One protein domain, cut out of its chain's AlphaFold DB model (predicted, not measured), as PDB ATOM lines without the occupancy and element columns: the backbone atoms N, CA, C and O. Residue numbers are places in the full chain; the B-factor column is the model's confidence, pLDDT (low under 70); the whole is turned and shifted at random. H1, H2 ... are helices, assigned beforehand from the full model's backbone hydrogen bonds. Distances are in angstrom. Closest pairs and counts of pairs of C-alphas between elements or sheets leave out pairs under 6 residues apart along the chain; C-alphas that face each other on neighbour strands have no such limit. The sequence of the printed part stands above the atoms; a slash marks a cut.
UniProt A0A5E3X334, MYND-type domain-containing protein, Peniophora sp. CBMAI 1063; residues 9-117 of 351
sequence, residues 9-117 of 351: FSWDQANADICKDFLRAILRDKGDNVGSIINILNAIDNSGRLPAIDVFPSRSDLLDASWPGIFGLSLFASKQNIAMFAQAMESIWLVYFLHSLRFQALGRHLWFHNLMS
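This is residues 9 to 117 of the 351 residues of the protein "MYND-type domain-containing protein" of Peniophora sp. CBMAI 1063 (UniProt A0A5E3X334). Two helical hairpins are stacked crosswise: the long H4 lies side by side with H3 in one layer, and the shorter pair H1 and H2 packs across one side of it. H4 runs on past the body, and its residues 111 to 116 stick out with Ser 117. The printed part has 109 residues with four named helices, in the order H1, H2, H3, H4, and no named strand; its class is all helix. It is compact, with a radius of gyration of the C-alphas of 14.7 A, and spans 55 by 25 by 17 A.

Find C-alpha 82 at (46.762, -31.605, 14.649); from there H4, residues 82 to 116, runs 50.1 A to C-alpha 116 at (17.543, 4.836, 32.673), with a kink of 33 degrees near residue 98. H3, residues 59 to 76, is 26.1 A long. H1, residues 13 to 30, begins at (31.958, -22.400, 26.769) and is 25.0 A long; H2, residues 35 to 43, is 12.6 A long.

Look first at Ile 70 and Ile 92, the closest C-alphas of the hairpin H3 and H4, 5.4 A apart; the two touch at a shallow tilt of 16 degrees, opposite ways. H1 touches H4 with residues 15 to 22 alone, closest at the C-alphas of Cys 19 and Ser 91, 4.9 A, and is only just about perpendicular to it at 73 degrees. H1 and H2, also a hairpin, touch at Lys 20 and Ile 38, their closest C-alphas, 5.9 A apart, opposite ways at a shallow tilt of 21 degrees. H2 and H3 touch about perpendicular, at 88 degrees; their closest C-alphas are those of Ile 37 and Ala 65, 7.1 A apart. In H1 and H2 every O i to N i+4 pair is within hydrogen-bond range, in H3 12 of 14 and in H4 29 of 31.

The C-alphas of Gln 80 and Ser 117, the two farthest apart, are 56.2 A from each other. The printed part has no cut. The link from H2 to H3, residues 44 to 58, is long. Residue 9 alone has a pLDDT under 70.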
ATOM      1  N   PHE A   9      25.056 -12.842  19.629       69.31
ATOM      2  CA  PHE A   9      26.307 -13.419  20.085       69.31
ATOM      3  C   PHE A   9      26.028 -14.859  20.496       69.31
ATOM      4  O   PHE A   9      25.197 -15.101  21.370       69.31
ATOM      5  N   SER A  10      26.704 -15.804  19.847       74.75
ATOM      6  CA  SER A  10      26.787 -17.183  20.309       74.75
ATOM      7  C   SER A  10      28.203 -17.447  20.797       74.75
ATOM      8  O   SER A  10      29.189 -17.001  20.204       74.75
ATOM      9  N   TRP A  11      28.291 -18.152  21.915       80.75
ATOM     10  CA  TRP A  11      29.545 -18.496  22.555       80.75
ATOM     11  C   TRP A  11      29.537 -19.965  22.918       80.75
ATOM     12  O   TRP A  11      28.524 -20.486  23.380       80.75
ATOM     13  N   ASP A  12      30.676 -20.610  22.717       87.12
ATOM     14  CA  ASP A  12      30.892 -21.986  23.127       87.12
ATOM     15  C   ASP A  12      31.809 -21.995  24.353       87.12
ATOM     16  O   ASP A  12      33.008 -21.705  24.265       87.12
ATOM     17  N   GLN A  13      31.231 -22.321  25.507       89.56
ATOM     18  CA  GLN A  13      31.958 -22.400  26.769       89.56
ATOM     19  C   GLN A  13      33.088 -23.427  26.722       89.56
ATOM     20  O   GLN A  13      34.136 -23.185  27.318       89.56
ATOM     21  N   ALA A  14      32.924 -24.531  25.985       90.94
ATOM     22  CA  ALA A  14      33.967 -25.543  25.875       90.94
ATOM     23  C   ALA A  14      35.213 -24.966  25.185       90.94
ATOM     24  O   ALA A  14      36.333 -25.154  25.662       90.94
ATOM     25  N   ASN A  15      35.027 -24.181  24.119       90.06
ATOM     26  CA  ASN A  15      36.141 -23.512  23.440       90.06
ATOM     27  C   ASN A  15      36.792 -22.439  24.329       90.06
ATOM     28  O   ASN A  15      38.013 -22.273  24.310       90.06
ATOM     29  N   ALA A  16      36.005 -21.744  25.153       91.69
ATOM     30  CA  ALA A  16      36.525 -20.786  26.123       91.69
ATOM     31  C   ALA A  16      37.359 -21.449  27.221       91.69
ATOM     32  O   ALA A  16      38.404 -20.920  27.599       91.69
ATOM     33  N   ASP A  17      36.924 -22.603  27.721       94.00
ATOM     34  CA  ASP A  17      37.653 -23.371  28.729       94.00
ATOM     35  C   ASP A  17      38.998 -23.861  28.181       94.00
ATOM     36  O   ASP A  17      40.032 -23.633  28.813       94.00
ATOM     37  N   ILE A  18      39.013 -24.391  26.953       94.12
ATOM     38  CA  ILE A  18      40.248 -24.764  26.246       94.12
ATOM     39  C   ILE A  18      41.183 -23.553  26.096       94.12
ATOM     40  O   ILE A  18      42.374 -23.635  26.408       94.12
ATOM     41  N   CYS A  19      40.653 -22.408  25.658       96.06
ATOM     42  CA  CYS A  19      41.430 -21.179  25.508       96.06
ATOM     43  C   CYS A  19      42.028 -20.717  26.851       96.06
ATOM     44  O   CYS A  19      43.218 -20.399  26.925       96.06
ATOM     45  N   LYS A  20      41.246 -20.755  27.940       96.50
ATOM     46  CA  LYS A  20      41.719 -20.420  29.294       96.50
ATOM     47  C   LYS A  20      42.883 -21.299  29.728       96.50
ATOM     48  O   LYS A  20      43.827 -20.782  30.322       96.50
ATOM     49  N   ASP A  21      42.846 -22.593  29.438       96.56
ATOM     50  CA  ASP A  21      43.914 -23.505  29.842       96.56
ATOM     51  C   ASP A  21      45.230 -23.214  29.115       96.56
ATOM     52  O   ASP A  21      46.287 -23.172  29.755       96.56
ATOM     53  N   PHE A  22      45.179 -22.888  27.818       96.69
ATOM     54  CA  PHE A  22      46.361 -22.393  27.112       96.69
ATOM     55  C   PHE A  22      46.871 -21.071  27.688       96.69
ATOM     56  O   PHE A  22      48.068 -20.934  27.940       96.69
ATOM     57  N   LEU A  23      45.988 -20.100  27.929       97.12
ATOM     58  CA  LEU A  23      46.378 -18.792  28.464       97.12
ATOM     59  C   LEU A  23      46.969 -18.897  29.875       97.12
ATOM     60  O   LEU A  23      47.940 -18.212  30.181       97.12
ATOM     61  N   ARG A  24      46.456 -19.795  30.725       97.38
ATOM     62  CA  ARG A  24      47.046 -20.095  32.041       97.38
ATOM     63  C   ARG A  24      48.435 -20.705  31.914       97.38
ATOM     64  O   ARG A  24      49.309 -20.363  32.706       97.38
ATOM     65  N   ALA A  25      48.656 -21.584  30.934       96.38
ATOM     66  CA  ALA A  25      49.988 -22.112  30.655       96.38
ATOM     67  C   ALA A  25      50.943 -21.001  30.189       96.38
ATOM     68  O   ALA A  25      52.055 -20.914  30.692       96.38
ATOM     69  N   ILE A  26      50.492 -20.095  29.314       96.06
ATOM     70  CA  ILE A  26      51.269 -18.919  28.884       96.06
ATOM     71  C   ILE A  26      51.624 -18.029  30.083       96.06
ATOM     72  O   ILE A  26      52.792 -17.694  30.267       96.06
ATOM     73  N   LEU A  27      50.643 -17.696  30.926       96.00
ATOM     74  CA  LEU A  27      50.845 -16.878  32.123       96.00
ATOM     75  C   LEU A  27      51.845 -17.525  33.090       96.00
ATOM     76  O   LEU A  27      52.766 -16.862  33.555       96.00
ATOM     77  N   ARG A  28      51.684 -18.821  33.377       96.75
ATOM     78  CA  ARG A  28      52.543 -19.555  34.316       96.75
ATOM     79  C   ARG A  28      53.964 -19.737  33.785       96.75
ATOM     80  O   ARG A  28      54.913 -19.546  34.536       96.75
ATOM     81  N   ASP A  29      54.103 -20.126  32.519       95.56
ATOM     82  CA  ASP A  29      55.378 -20.600  31.978       95.56
ATOM     83  C   ASP A  29      56.194 -19.465  31.325       95.56
ATOM     84  O   ASP A  29      57.419 -19.561  31.253       95.56
ATOM     85  N   LYS A  30      55.546 -18.382  30.861       94.12
ATOM     86  CA  LYS A  30      56.211 -17.225  30.227       94.12
ATOM     87  C   LYS A  30      56.126 -15.934  31.045       94.12
ATOM     88  O   LYS A  30      56.908 -15.026  30.787       94.12
ATOM     89  N   GLY A  31      55.206 -15.837  32.008       93.38
ATOM     90  CA  GLY A  31      54.974 -14.604  32.773       93.38
ATOM     91  C   GLY A  31      54.322 -13.478  31.960       93.38
ATOM     92  O   GLY A  31      54.323 -12.330  32.394       93.38
ATOM     93  N   ASP A  32      53.780 -13.793  30.780       93.56
ATOM     94  CA  ASP A  32      53.126 -12.828  29.897       93.56
ATOM     95  C   ASP A  32      51.826 -12.295  30.535       93.56
ATOM     96  O   ASP A  32      51.041 -13.056  31.107       93.56
ATOM     97  N   ASN A  33      51.555 -10.991  30.402       94.00
ATOM     98  CA  ASN A  33      50.383 -10.341  31.001       94.00
ATOM     99  C   ASN A  33      49.078 -10.637  30.232       94.00
ATOM    100  O   ASN A  33      48.543  -9.787  29.524       94.00
ATOM    101  N   VAL A  34      48.558 -11.857  30.378       97.06
ATOM    102  CA  VAL A  34      47.287 -12.308  29.773       97.06
ATOM    103  C   VAL A  34      46.148 -12.444  30.795       97.06
ATOM    104  O   VAL A  34      45.093 -13.004  30.498       97.06
ATOM    105  N   GLY A  35      46.346 -11.941  32.020       97.12
ATOM    106  CA  GLY A  35      45.388 -12.088  33.122       97.12
ATOM    107  C   GLY A  35      44.033 -11.432  32.845       97.12
ATOM    108  O   GLY A  35      42.995 -12.015  33.153       97.12
ATOM    109  N   SER A  36      44.024 -10.263  32.196       97.38
ATOM    110  CA  SER A  36      42.791  -9.566  31.807       97.38
ATOM    111  C   SER A  36      41.939 -10.397  30.841       97.38
ATOM    112  O   SER A  36      40.731 -10.508  31.031       97.38
ATOM    113  N   ILE A  37      42.563 -11.064  29.866       97.75
ATOM    114  CA  ILE A  37      41.887 -11.965  28.920       97.75
ATOM    115  C   ILE A  37      41.256 -13.147  29.666       97.75
ATOM    116  O   ILE A  37      40.089 -13.464  29.445       97.75
ATOM    117  N   ILE A  38      41.994 -13.773  30.589       97.62
ATOM    118  CA  ILE A  38      41.476 -14.884  31.404       97.62
ATOM    119  C   ILE A  38      40.266 -14.431  32.237       97.62
ATOM    120  O   ILE A  38      39.281 -15.164  32.325       97.62
ATOM    121  N   ASN A  39      40.312 -13.228  32.816       97.06
ATOM    122  CA  ASN A  39      39.203 -12.672  33.594       97.06
ATOM    123  C   ASN A  39      37.944 -12.477  32.741       97.06
ATOM    124  O   ASN A  39      36.866 -12.883  33.169       97.06
ATOM    125  N   ILE A  40      38.083 -11.948  31.520       96.75
ATOM    126  CA  ILE A  40      36.967 -11.817  30.570       96.75
ATOM    127  C   ILE A  40      36.372 -13.195  30.262       96.75
ATOM    128  O   ILE A  40      35.167 -13.384  30.389       96.75
ATOM    129  N   LEU A  41      37.209 -14.183  29.926       95.62
ATOM    130  CA  LEU A  41      36.757 -15.545  29.606       95.62
ATOM    131  C   LEU A  41      36.114 -16.273  30.799       95.62
ATOM    132  O   LEU A  41      35.316 -17.184  30.596       95.62
ATOM    133  N   ASN A  42      36.461 -15.914  32.038       95.38
ATOM    134  CA  ASN A  42      35.801 -16.440  33.239       95.38
ATOM    135  C   ASN A  42      34.420 -15.819  33.475       95.38
ATOM    136  O   ASN A  42      33.587 -16.446  34.122       95.38
ATOM    137  N   ALA A  43      34.192 -14.598  32.991       94.56
ATOM    138  CA  ALA A  43      32.916 -13.905  33.127       94.56
ATOM    139  C   ALA A  43      31.894 -14.299  32.051       94.56
ATOM    140  O   ALA A  43      30.718 -13.965  32.183       94.56
ATOM    141  N   ILE A  44      32.331 -14.977  30.985       89.00
ATOM    142  CA  ILE A  44      31.427 -15.547  29.986       89.00
ATOM    143  C   ILE A  44      30.944 -16.902  30.506       89.00
ATOM    144  O   ILE A  44      31.756 -17.750  30.876       89.00
ATOM    145  N   ASP A  45      29.627 -17.083  30.539       85.75
ATOM    146  CA  ASP A  45      28.967 -18.310  30.972       85.75
ATOM    147  C   ASP A  45      28.059 -18.891  29.868       85.75
ATOM    148  O   ASP A  45      27.865 -18.318  28.791       85.75
ATOM    149  N   ASN A  46      27.444 -20.040  30.158       85.75
ATOM    150  CA  ASN A  46      26.507 -20.715  29.254       85.75
ATOM    151  C   ASN A  46      25.171 -19.974  29.062       85.75
ATOM    152  O   ASN A  46      24.299 -20.472  28.351       85.75
ATOM    153  N   SER A  47      24.959 -18.810  29.691       86.62
ATOM    154  CA  SER A  47      23.703 -18.066  29.541       86.62
ATOM    155  C   SER A  47      23.600 -17.331  28.201       86.62
ATOM    156  O   SER A  47      22.538 -16.795  27.878       86.62
ATOM    157  N   GLY A  48      24.700 -17.260  27.438       80.00
ATOM    158  CA  GLY A  48      24.791 -16.458  26.214       80.00
ATOM    159  C   GLY A  48      24.796 -14.949  26.484       80.00
ATOM    160  O   GLY A  48      24.671 -14.143  25.557       80.00
ATOM    161  N   ARG A  49      24.918 -14.534  27.752       87.38
ATOM    162  CA  ARG A  49      25.037 -13.125  28.121       87.38
ATOM    163  C   ARG A  49      26.475 -12.665  27.938       87.38
ATOM    164  O   ARG A  49      27.432 -13.338  28.301       87.38
ATOM    165  N   LEU A  50      26.601 -11.474  27.372       90.62
ATOM    166  CA  LEU A  50      27.875 -10.786  27.252       90.62
ATOM    167  C   LEU A  50      28.263 -10.225  28.630       90.62
ATOM    168  O   LEU A  50      27.377  -9.660  29.284       90.62
ATOM    169  N   PRO A  51      29.534 -10.327  29.059       93.94
ATOM    170  CA  PRO A  51      29.992  -9.676  30.278       93.94
ATOM    171  C   PRO A  51      29.735  -8.167  30.240       93.94
ATOM    172  O   PRO A  51      29.666  -7.555  29.169       93.94
ATOM    173  N   ALA A  52      29.589  -7.561  31.415       95.19
ATOM    174  CA  ALA A  52      29.460  -6.115  31.528       95.19
ATOM    175  C   ALA A  52      30.762  -5.413  31.096       95.19
ATOM    176  O   ALA A  52      31.844  -5.999  31.135       95.19
ATOM    177  N   ILE A  53      30.653  -4.163  30.630       96.56
ATOM    178  CA  ILE A  53      31.788  -3.419  30.055       96.56
ATOM    179  C   ILE A  53      32.933  -3.201  31.057       96.56
ATOM    180  O   ILE A  53      34.084  -3.143  30.648       96.56
ATOM    181  N   ASP A  54      32.638  -3.147  32.357       96.56
ATOM    182  CA  ASP A  54      33.604  -3.010  33.455       96.56
ATOM    183  C   ASP A  54      34.488  -4.251  33.661       96.56
ATOM    184  O   ASP A  54      35.565  -4.154  34.245       96.56
ATOM    185  N   VAL A  55      34.070  -5.410  33.143       97.31
ATOM    186  CA  VAL A  55      34.901  -6.624  33.091       97.31
ATOM    187  C   VAL A  55      35.992  -6.503  32.024       97.31
ATOM    188  O   VAL A  55      37.059  -7.111  32.146       97.31
ATOM    189  N   PHE A  56      35.740  -5.736  30.961       97.69
ATOM    190  CA  PHE A  56      36.711  -5.541  29.896       97.69
ATOM    191  C   PHE A  56      37.711  -4.445  30.284       97.69
ATOM    192  O   PHE A  56      37.315  -3.391  30.782       97.69
ATOM    193  N   PRO A  57      39.010  -4.635  30.003       97.12
ATOM    194  CA  PRO A  57      39.987  -3.575  30.187       97.12
ATOM    195  C   PRO A  57      39.791  -2.473  29.127       97.12
ATOM    196  O   PRO A  57      38.921  -2.556  28.243       97.12
ATOM    197  N   SER A  58      40.609  -1.419  29.185       95.81
ATOM    198  CA  SER A  58      40.603  -0.403  28.129       95.81
ATOM    199  C   SER A  58      40.937  -1.028  26.765       95.81
ATOM    200  O   SER A  58      41.494  -2.125  26.675       95.81
ATOM    201  N   ARG A  59      40.591  -0.342  25.671       95.06
ATOM    202  CA  ARG A  59      40.894  -0.834  24.318       95.06
ATOM    203  C   ARG A  59      42.401  -1.036  24.108       95.06
ATOM    204  O   ARG A  59      42.785  -2.034  23.501       95.06
ATOM    205  N   SER A  60      43.224  -0.120  24.627       96.06
ATOM    206  CA  SER A  60      44.690  -0.217  24.569       96.06
ATOM    207  C   SER A  60      45.193  -1.407  25.380       96.06
ATOM    208  O   SER A  60      45.904  -2.243  24.842       96.06
ATOM    209  N   ASP A  61      44.741  -1.549  26.627       96.81
ATOM    210  CA  ASP A  61      45.170  -2.652  27.494       96.81
ATOM    211  C   ASP A  61      44.748  -4.020  26.937       96.81
ATOM    212  O   ASP A  61      45.479  -5.003  27.065       96.81
ATOM    213  N   LEU A  62      43.566  -4.106  26.306       97.44
ATOM    214  CA  LEU A  62      43.131  -5.326  25.629       97.44
ATOM    215  C   LEU A  62      44.042  -5.646  24.444       97.44
ATOM    216  O   LEU A  62      44.425  -6.798  24.271       97.44
ATOM    217  N   LEU A  63      44.395  -4.639  23.641       96.81
ATOM    218  CA  LEU A  63      45.313  -4.812  22.520       96.81
ATOM    219  C   LEU A  63      46.681  -5.299  23.014       96.81
ATOM    220  O   LEU A  63      47.188  -6.298  22.504       96.81
ATOM    221  N   ASP A  64      47.227  -4.658  24.045       97.38
ATOM    222  CA  ASP A  64      48.521  -4.999  24.641       97.38
ATOM    223  C   ASP A  64      48.535  -6.415  25.230       97.38
ATOM    224  O   ASP A  64      49.522  -7.132  25.072       97.38
ATOM    225  N   ALA A  65      47.433  -6.863  25.840       97.62
ATOM    226  CA  ALA A  65      47.285  -8.234  26.336       97.62
ATOM    227  C   ALA A  65      47.088  -9.267  25.205       97.62
ATOM    228  O   ALA A  65      47.561 -10.405  25.306       97.62
ATOM    229  N   SER A  66      46.414  -8.888  24.112       97.88
ATOM    230  CA  SER A  66      46.146  -9.766  22.964       97.88
ATOM    231  C   SER A  66      47.423 -10.181  22.235       97.88
ATOM    232  O   SER A  66      47.519 -11.319  21.773       97.88
ATOM    233  N   TRP A  67      48.429  -9.302  22.162       97.56
ATOM    234  CA  TRP A  67      49.710  -9.589  21.506       97.56
ATOM    235  C   TRP A  67      50.435 -10.825  22.060       97.56
ATOM    236  O   TRP A  67      50.631 -11.788  21.307       97.56
ATOM    237  N   PRO A  68      50.834 -10.857  23.346       97.25
ATOM    238  CA  PRO A  68      51.496 -12.021  23.916       97.25
ATOM    239  C   PRO A  68      50.560 -13.233  24.007       97.25
ATOM    240  O   PRO A  68      51.030 -14.359  23.837       97.25
ATOM    241  N   GLY A  69      49.246 -13.031  24.185       97.44
ATOM    242  CA  GLY A  69      48.254 -14.109  24.178       97.44
ATOM    243  C   GLY A  69      48.218 -14.867  22.849       97.44
ATOM    244  O   GLY A  69      48.490 -16.067  22.809       97.44
ATOM    245  N   ILE A  70      47.958 -14.171  21.740       97.69
ATOM    246  CA  ILE A  70      47.897 -14.768  20.394       97.69
ATOM    247  C   ILE A  70      49.259 -15.332  19.976       97.69
ATOM    248  O   ILE A  70      49.337 -16.444  19.445       97.69
ATOM    249  N   PHE A  71      50.351 -14.611  20.247       95.38
ATOM    250  CA  PHE A  71      51.685 -15.111  19.927       95.38
ATOM    251  C   PHE A  71      52.011 -16.389  20.710       95.38
ATOM    252  O   PHE A  71      52.469 -17.367  20.117       95.38
ATOM    253  N   GLY A  72      51.734 -16.420  22.017       95.50
ATOM    254  CA  GLY A  72      51.927 -17.599  22.857       95.50
ATOM    255  C   GLY A  72      51.076 -18.785  22.403       95.50
ATOM    256  O   GLY A  72      51.604 -19.890  22.282       95.50
ATOM    257  N   LEU A  73      49.810 -18.557  22.039       96.06
ATOM    258  CA  LEU A  73      48.932 -19.583  21.460       96.06
ATOM    259  C   LEU A  73      49.533 -20.198  20.187       96.06
ATOM    260  O   LEU A  73      49.548 -21.420  20.022       96.06
ATOM    261  N   SER A  74      50.141 -19.377  19.325       94.94
ATOM    262  CA  SER A  74      50.813 -19.854  18.108       94.94
ATOM    263  C   SER A  74      52.018 -20.769  18.374       94.94
ATOM    264  O   SER A  74      52.428 -21.533  17.497       94.94
ATOM    265  N   LEU A  75      52.608 -20.726  19.575       93.50
ATOM    266  CA  LEU A  75      53.691 -21.633  19.957       93.50
ATOM    267  C   LEU A  75      53.166 -23.048  20.232       93.50
ATOM    268  O   LEU A  75      53.854 -24.015  19.901       93.50
ATOM    269  N   PHE A  76      51.942 -23.201  20.747       89.38
ATOM    270  CA  PHE A  76      51.315 -24.520  20.915       89.38
ATOM    271  C   PHE A  76      50.996 -25.168  19.564       89.38
ATOM    272  O   PHE A  76      51.180 -26.374  19.400       89.38
ATOM    273  N   ALA A  77      50.668 -24.347  18.564       81.62
ATOM    274  CA  ALA A  77      50.475 -24.751  17.173       81.62
ATOM    275  C   ALA A  77      51.772 -25.213  16.459       81.62
ATOM    276  O   ALA A  77      51.753 -25.586  15.292       81.62
ATOM    277  N   SER A  78      52.930 -25.205  17.128       73.38
ATOM    278  CA  SER A  78      54.177 -25.744  16.561       73.38
ATOM    279  C   SER A  78      54.389 -27.240  16.827       73.38
ATOM    280  O   SER A  78      55.272 -27.853  16.221       73.38
ATOM    281  N   LYS A  79      53.578 -27.847  17.704       70.19
ATOM    282  CA  LYS A  79      53.658 -29.273  18.043       70.19
ATOM    283  C   LYS A  79      53.030 -30.121  16.930       70.19
ATOM    284  O   LYS A  79      52.053 -29.717  16.317       70.19
ATOM    285  N   GLN A  80      53.559 -31.322  16.690       76.38
ATOM    286  CA  GLN A  80      53.120 -32.229  15.611       76.38
ATOM    287  C   GLN A  80      51.697 -32.819  15.788       76.38
ATOM    288  O   GLN A  80      51.324 -33.740  15.071       76.38
ATOM    289  N   ASN A  81      50.894 -32.324  16.736       93.69
ATOM    290  CA  ASN A  81      49.545 -32.820  17.000       93.69
ATOM    291  C   ASN A  81      48.505 -31.875  16.381       93.69
ATOM    292  O   ASN A  81      48.356 -30.735  16.822       93.69
ATOM    293  N   ILE A  82      47.765 -32.378  15.390       93.50
ATOM    294  CA  ILE A  82      46.762 -31.605  14.649       93.50
ATOM    295  C   ILE A  82      45.576 -31.149  15.511       93.50
ATOM    296  O   ILE A  82      45.082 -30.041  15.328       93.50
ATOM    297  N   ALA A  83      45.143 -31.940  16.496       94.31
ATOM    298  CA  ALA A  83      44.035 -31.552  17.371       94.31
ATOM    299  C   ALA A  83      44.415 -30.343  18.239       94.31
ATOM    300  O   ALA A  83      43.662 -29.379  18.344       94.31
ATOM    301  N   MET A  84      45.631 -30.351  18.792       94.88
ATOM    302  CA  MET A  84      46.165 -29.211  19.544       94.88
ATOM    303  C   MET A  84      46.389 -27.988  18.646       94.88
ATOM    304  O   MET A  84      46.177 -26.861  19.087       94.88
ATOM    305  N   PHE A  85      46.781 -28.193  17.384       94.94
ATOM    306  CA  PHE A  85      46.864 -27.121  16.393       94.94
ATOM    307  C   PHE A  85      45.500 -26.460  16.160       94.94
ATOM    308  O   PHE A  85      45.388 -25.238  16.248       94.94
ATOM    309  N   ALA A  86      44.464 -27.265  15.909       95.00
ATOM    310  CA  ALA A  86      43.100 -26.793  15.688       95.00
ATOM    311  C   ALA A  86      42.571 -26.006  16.898       95.00
ATOM    312  O   ALA A  86      42.110 -24.876  16.754       95.00
ATOM    313  N   GLN A  87      42.741 -26.549  18.107       95.44
ATOM    314  CA  GLN A  87      42.363 -25.879  19.356       95.44
ATOM    315  C   GLN A  87      43.117 -24.558  19.574       95.44
ATOM    316  O   GLN A  87      42.540 -23.584  20.064       95.44
ATOM    317  N   ALA A  88      44.396 -24.492  19.194       95.94
ATOM    318  CA  ALA A  88      45.169 -23.258  19.258       95.94
ATOM    319  C   ALA A  88      44.667 -22.212  18.245       95.94
ATOM    320  O   ALA A  88      44.566 -21.041  18.602       95.94
ATOM    321  N   MET A  89      44.313 -22.609  17.014       96.25
ATOM    322  CA  MET A  89      43.718 -21.693  16.026       96.25
ATOM    323  C   MET A  89      42.354 -21.165  16.490       96.25
ATOM    324  O   MET A  89      42.096 -19.967  16.364       96.25
ATOM    325  N   GLU A  90      41.522 -22.020  17.092       95.31
ATOM    326  CA  GLU A  90      40.253 -21.603  17.701       95.31
ATOM    327  C   GLU A  90      40.484 -20.605  18.841       95.31
ATOM    328  O   GLU A  90      39.844 -19.559  18.908       95.31
ATOM    329  N   SER A  91      41.464 -20.873  19.704       96.44
ATOM    330  CA  SER A  91      41.813 -19.973  20.808       96.44
ATOM    331  C   SER A  91      42.322 -18.614  20.307       96.44
ATOM    332  O   SER A  91      41.968 -17.583  20.874       96.44
ATOM    333  N   ILE A  92      43.108 -18.584  19.220       97.50
ATOM    334  CA  ILE A  92      43.558 -17.334  18.581       97.50
ATOM    335  C   ILE A  92      42.363 -16.532  18.072       97.50
ATOM    336  O   ILE A  92      42.300 -15.322  18.306       97.50
ATOM    337  N   TRP A  93      41.410 -17.196  17.409       96.38
ATOM    338  CA  TRP A  93      40.163 -16.559  16.995       96.38
ATOM    339  C   TRP A  93      39.431 -15.940  18.190       96.38
ATOM    340  O   TRP A  93      39.071 -14.766  18.128       96.38
ATOM    341  N   LEU A  94      39.245 -16.695  19.279       95.56
ATOM    342  CA  LEU A  94      38.523 -16.219  20.459       95.56
ATOM    343  C   LEU A  94      39.181 -14.984  21.076       95.56
ATOM    344  O   LEU A  94      38.481 -14.012  21.348       95.56
ATOM    345  N   VAL A  95      40.509 -14.991  21.247       97.06
ATOM    346  CA  VAL A  95      41.246 -13.837  21.793       97.06
ATOM    347  C   VAL A  95      41.085 -12.610  20.894       97.06
ATOM    348  O   VAL A  95      40.736 -11.540  21.383       97.06
ATOM    349  N   TYR A  96      41.248 -12.759  19.575       96.88
ATOM    350  CA  TYR A  96      40.999 -11.669  18.625       96.88
ATOM    351  C   TYR A  96      39.547 -11.163  18.684       96.88
ATOM    352  O   TYR A  96      39.285  -9.959  18.606       96.88
ATOM    353  N   PHE A  97      38.584 -12.071  18.843       95.38
ATOM    354  CA  PHE A  97      37.165 -11.739  18.873       95.38
ATOM    355  C   PHE A  97      36.751 -10.960  20.132       95.38
ATOM    356  O   PHE A  97      35.756 -10.232  20.085       95.38
ATOM    357  N   LEU A  98      37.540 -11.000  21.217       95.94
ATOM    358  CA  LEU A  98      37.276 -10.214  22.430       95.94
ATOM    359  C   LEU A  98      37.188  -8.706  22.165       95.94
ATOM    360  O   LEU A  98      36.436  -8.017  22.854       95.94
ATOM    361  N   HIS A  99      37.881  -8.186  21.148       96.00
ATOM    362  CA  HIS A  99      37.752  -6.783  20.744       96.00
ATOM    363  C   HIS A  99      36.330  -6.444  20.270       96.00
ATOM    364  O   HIS A  99      35.776  -5.411  20.647       96.00
ATOM    365  N   SER A 100      35.702  -7.341  19.501       94.00
ATOM    366  CA  SER A 100      34.297  -7.196  19.104       94.00
ATOM    367  C   SER A 100      33.349  -7.362  20.294       94.00
ATOM    368  O   SER A 100      32.375  -6.620  20.400       94.00
ATOM    369  N   LEU A 101      33.650  -8.271  21.227       93.62
ATOM    370  CA  LEU A 101      32.847  -8.440  22.443       93.62
ATOM    371  C   LEU A 101      32.869  -7.205  23.335       93.62
ATOM    372  O   LEU A 101      31.816  -6.765  23.792       93.62
ATOM    373  N   ARG A 102      34.039  -6.592  23.519       95.69
ATOM    374  CA  ARG A 102      34.160  -5.330  24.248       95.69
ATOM    375  C   ARG A 102      33.293  -4.241  23.615       95.69
ATOM    376  O   ARG A 102      32.575  -3.543  24.325       95.69
ATOM    377  N   PHE A 103      33.349  -4.099  22.290       94.69
ATOM    378  CA  PHE A 103      32.571  -3.087  21.572       94.69
ATOM    379  C   PHE A 103      31.059  -3.293  21.743       94.69
ATOM    380  O   PHE A 103      30.332  -2.354  22.061       94.69
ATOM    381  N   GLN A 104      30.587  -4.538  21.653       93.38
ATOM    382  CA  GLN A 104      29.186  -4.862  21.928       93.38
ATOM    383  C   GLN A 104      28.792  -4.590  23.387       93.38
ATOM    384  O   GLN A 104      27.678  -4.128  23.642       93.38
ATOM    385  N   ALA A 105      29.683  -4.850  24.350       94.69
ATOM    386  CA  ALA A 105      29.427  -4.595  25.768       94.69
ATOM    387  C   ALA A 105      29.283  -3.094  26.038       94.69
ATOM    388  O   ALA A 105      28.367  -2.684  26.754       94.69
ATOM    389  N   LEU A 106      30.118  -2.275  25.394       95.38
ATOM    390  CA  LEU A 106      30.012  -0.820  25.428       95.38
ATOM    391  C   LEU A 106      28.684  -0.344  24.829       95.38
ATOM    392  O   LEU A 106      27.972   0.431  25.463       95.38
ATOM    393  N   GLY A 107      28.301  -0.856  23.656       93.50
ATOM    394  CA  GLY A 107      27.017  -0.530  23.036       93.50
ATOM    395  C   GLY A 107      25.827  -0.838  23.953       93.50
ATOM    396  O   GLY A 107      24.948   0.003  24.142       93.50
ATOM    397  N   ARG A 108      25.825  -2.013  24.601       93.38
ATOM    398  CA  ARG A 108      24.794  -2.377  25.594       93.38
ATOM    399  C   ARG A 108      24.796  -1.429  26.789       93.38
ATOM    400  O   ARG A 108      23.725  -1.026  27.229       93.38
ATOM    401  N   HIS A 109      25.970  -1.068  27.301       95.06
ATOM    402  CA  HIS A 109      26.097  -0.140  28.421       95.06
ATOM    403  C   HIS A 109      25.485   1.231  28.101       95.06
ATOM    404  O   HIS A 109      24.647   1.713  28.862       95.06
ATOM    405  N   LEU A 110      25.823   1.810  26.943       93.69
ATOM    406  CA  LEU A 110      25.257   3.082  26.480       93.69
ATOM    407  C   LEU A 110      23.735   2.996  26.313       93.69
ATOM    408  O   LEU A 110      23.005   3.892  26.739       93.69
ATOM    409  N   TRP A 111      23.250   1.887  25.750       92.31
ATOM    410  CA  TRP A 111      21.820   1.644  25.578       92.31
ATOM    411  C   TRP A 111      21.062   1.593  26.909       92.31
ATOM    412  O   TRP A 111      20.059   2.289  27.070       92.31
ATOM    413  N   PHE A 112      21.562   0.835  27.889       91.88
ATOM    414  CA  PHE A 112      20.954   0.767  29.220       91.88
ATOM    415  C   PHE A 112      21.011   2.110  29.953       91.88
ATOM    416  O   PHE A 112      20.036   2.481  30.604       91.88
ATOM    417  N   HIS A 113      22.115   2.850  29.841       92.25
ATOM    418  CA  HIS A 113      22.246   4.161  30.473       92.25
ATOM    419  C   HIS A 113      21.186   5.149  29.960       92.25
ATOM    420  O   HIS A 113      20.515   5.790  30.766       92.25
ATOM    421  N   ASN A 114      20.971   5.217  28.640       90.75
ATOM    422  CA  ASN A 114      19.925   6.062  28.047       90.75
ATOM    423  C   ASN A 114      18.514   5.623  28.469       90.75
ATOM    424  O   ASN A 114      17.682   6.446  28.842       90.75
ATOM    425  N   LEU A 115      18.253   4.311  28.514       90.69
ATOM    426  CA  LEU A 115      16.965   3.807  28.997       90.69
ATOM    427  C   LEU A 115      16.658   4.281  30.433       90.69
ATOM    428  O   LEU A 115      15.503   4.552  30.762       90.69
ATOM    429  N   MET A 116      17.685   4.407  31.279       92.50
ATOM    430  CA  MET A 116      17.543   4.836  32.673       92.50
ATOM    431  C   MET A 116      17.517   6.361  32.857       92.50
ATOM    432  O   MET A 116      16.921   6.830  33.828       92.50
ATOM    433  N   SER A 117      18.113   7.150  31.955       90.25
ATOM    434  CA  SER A 117      18.260   8.608  32.113       90.25
ATOM    435  C   SER A 117      16.976   9.421  31.874       90.25
ATOM    436  O   SER A 117      17.000  10.640  32.011       90.25
TER     437      SER A 117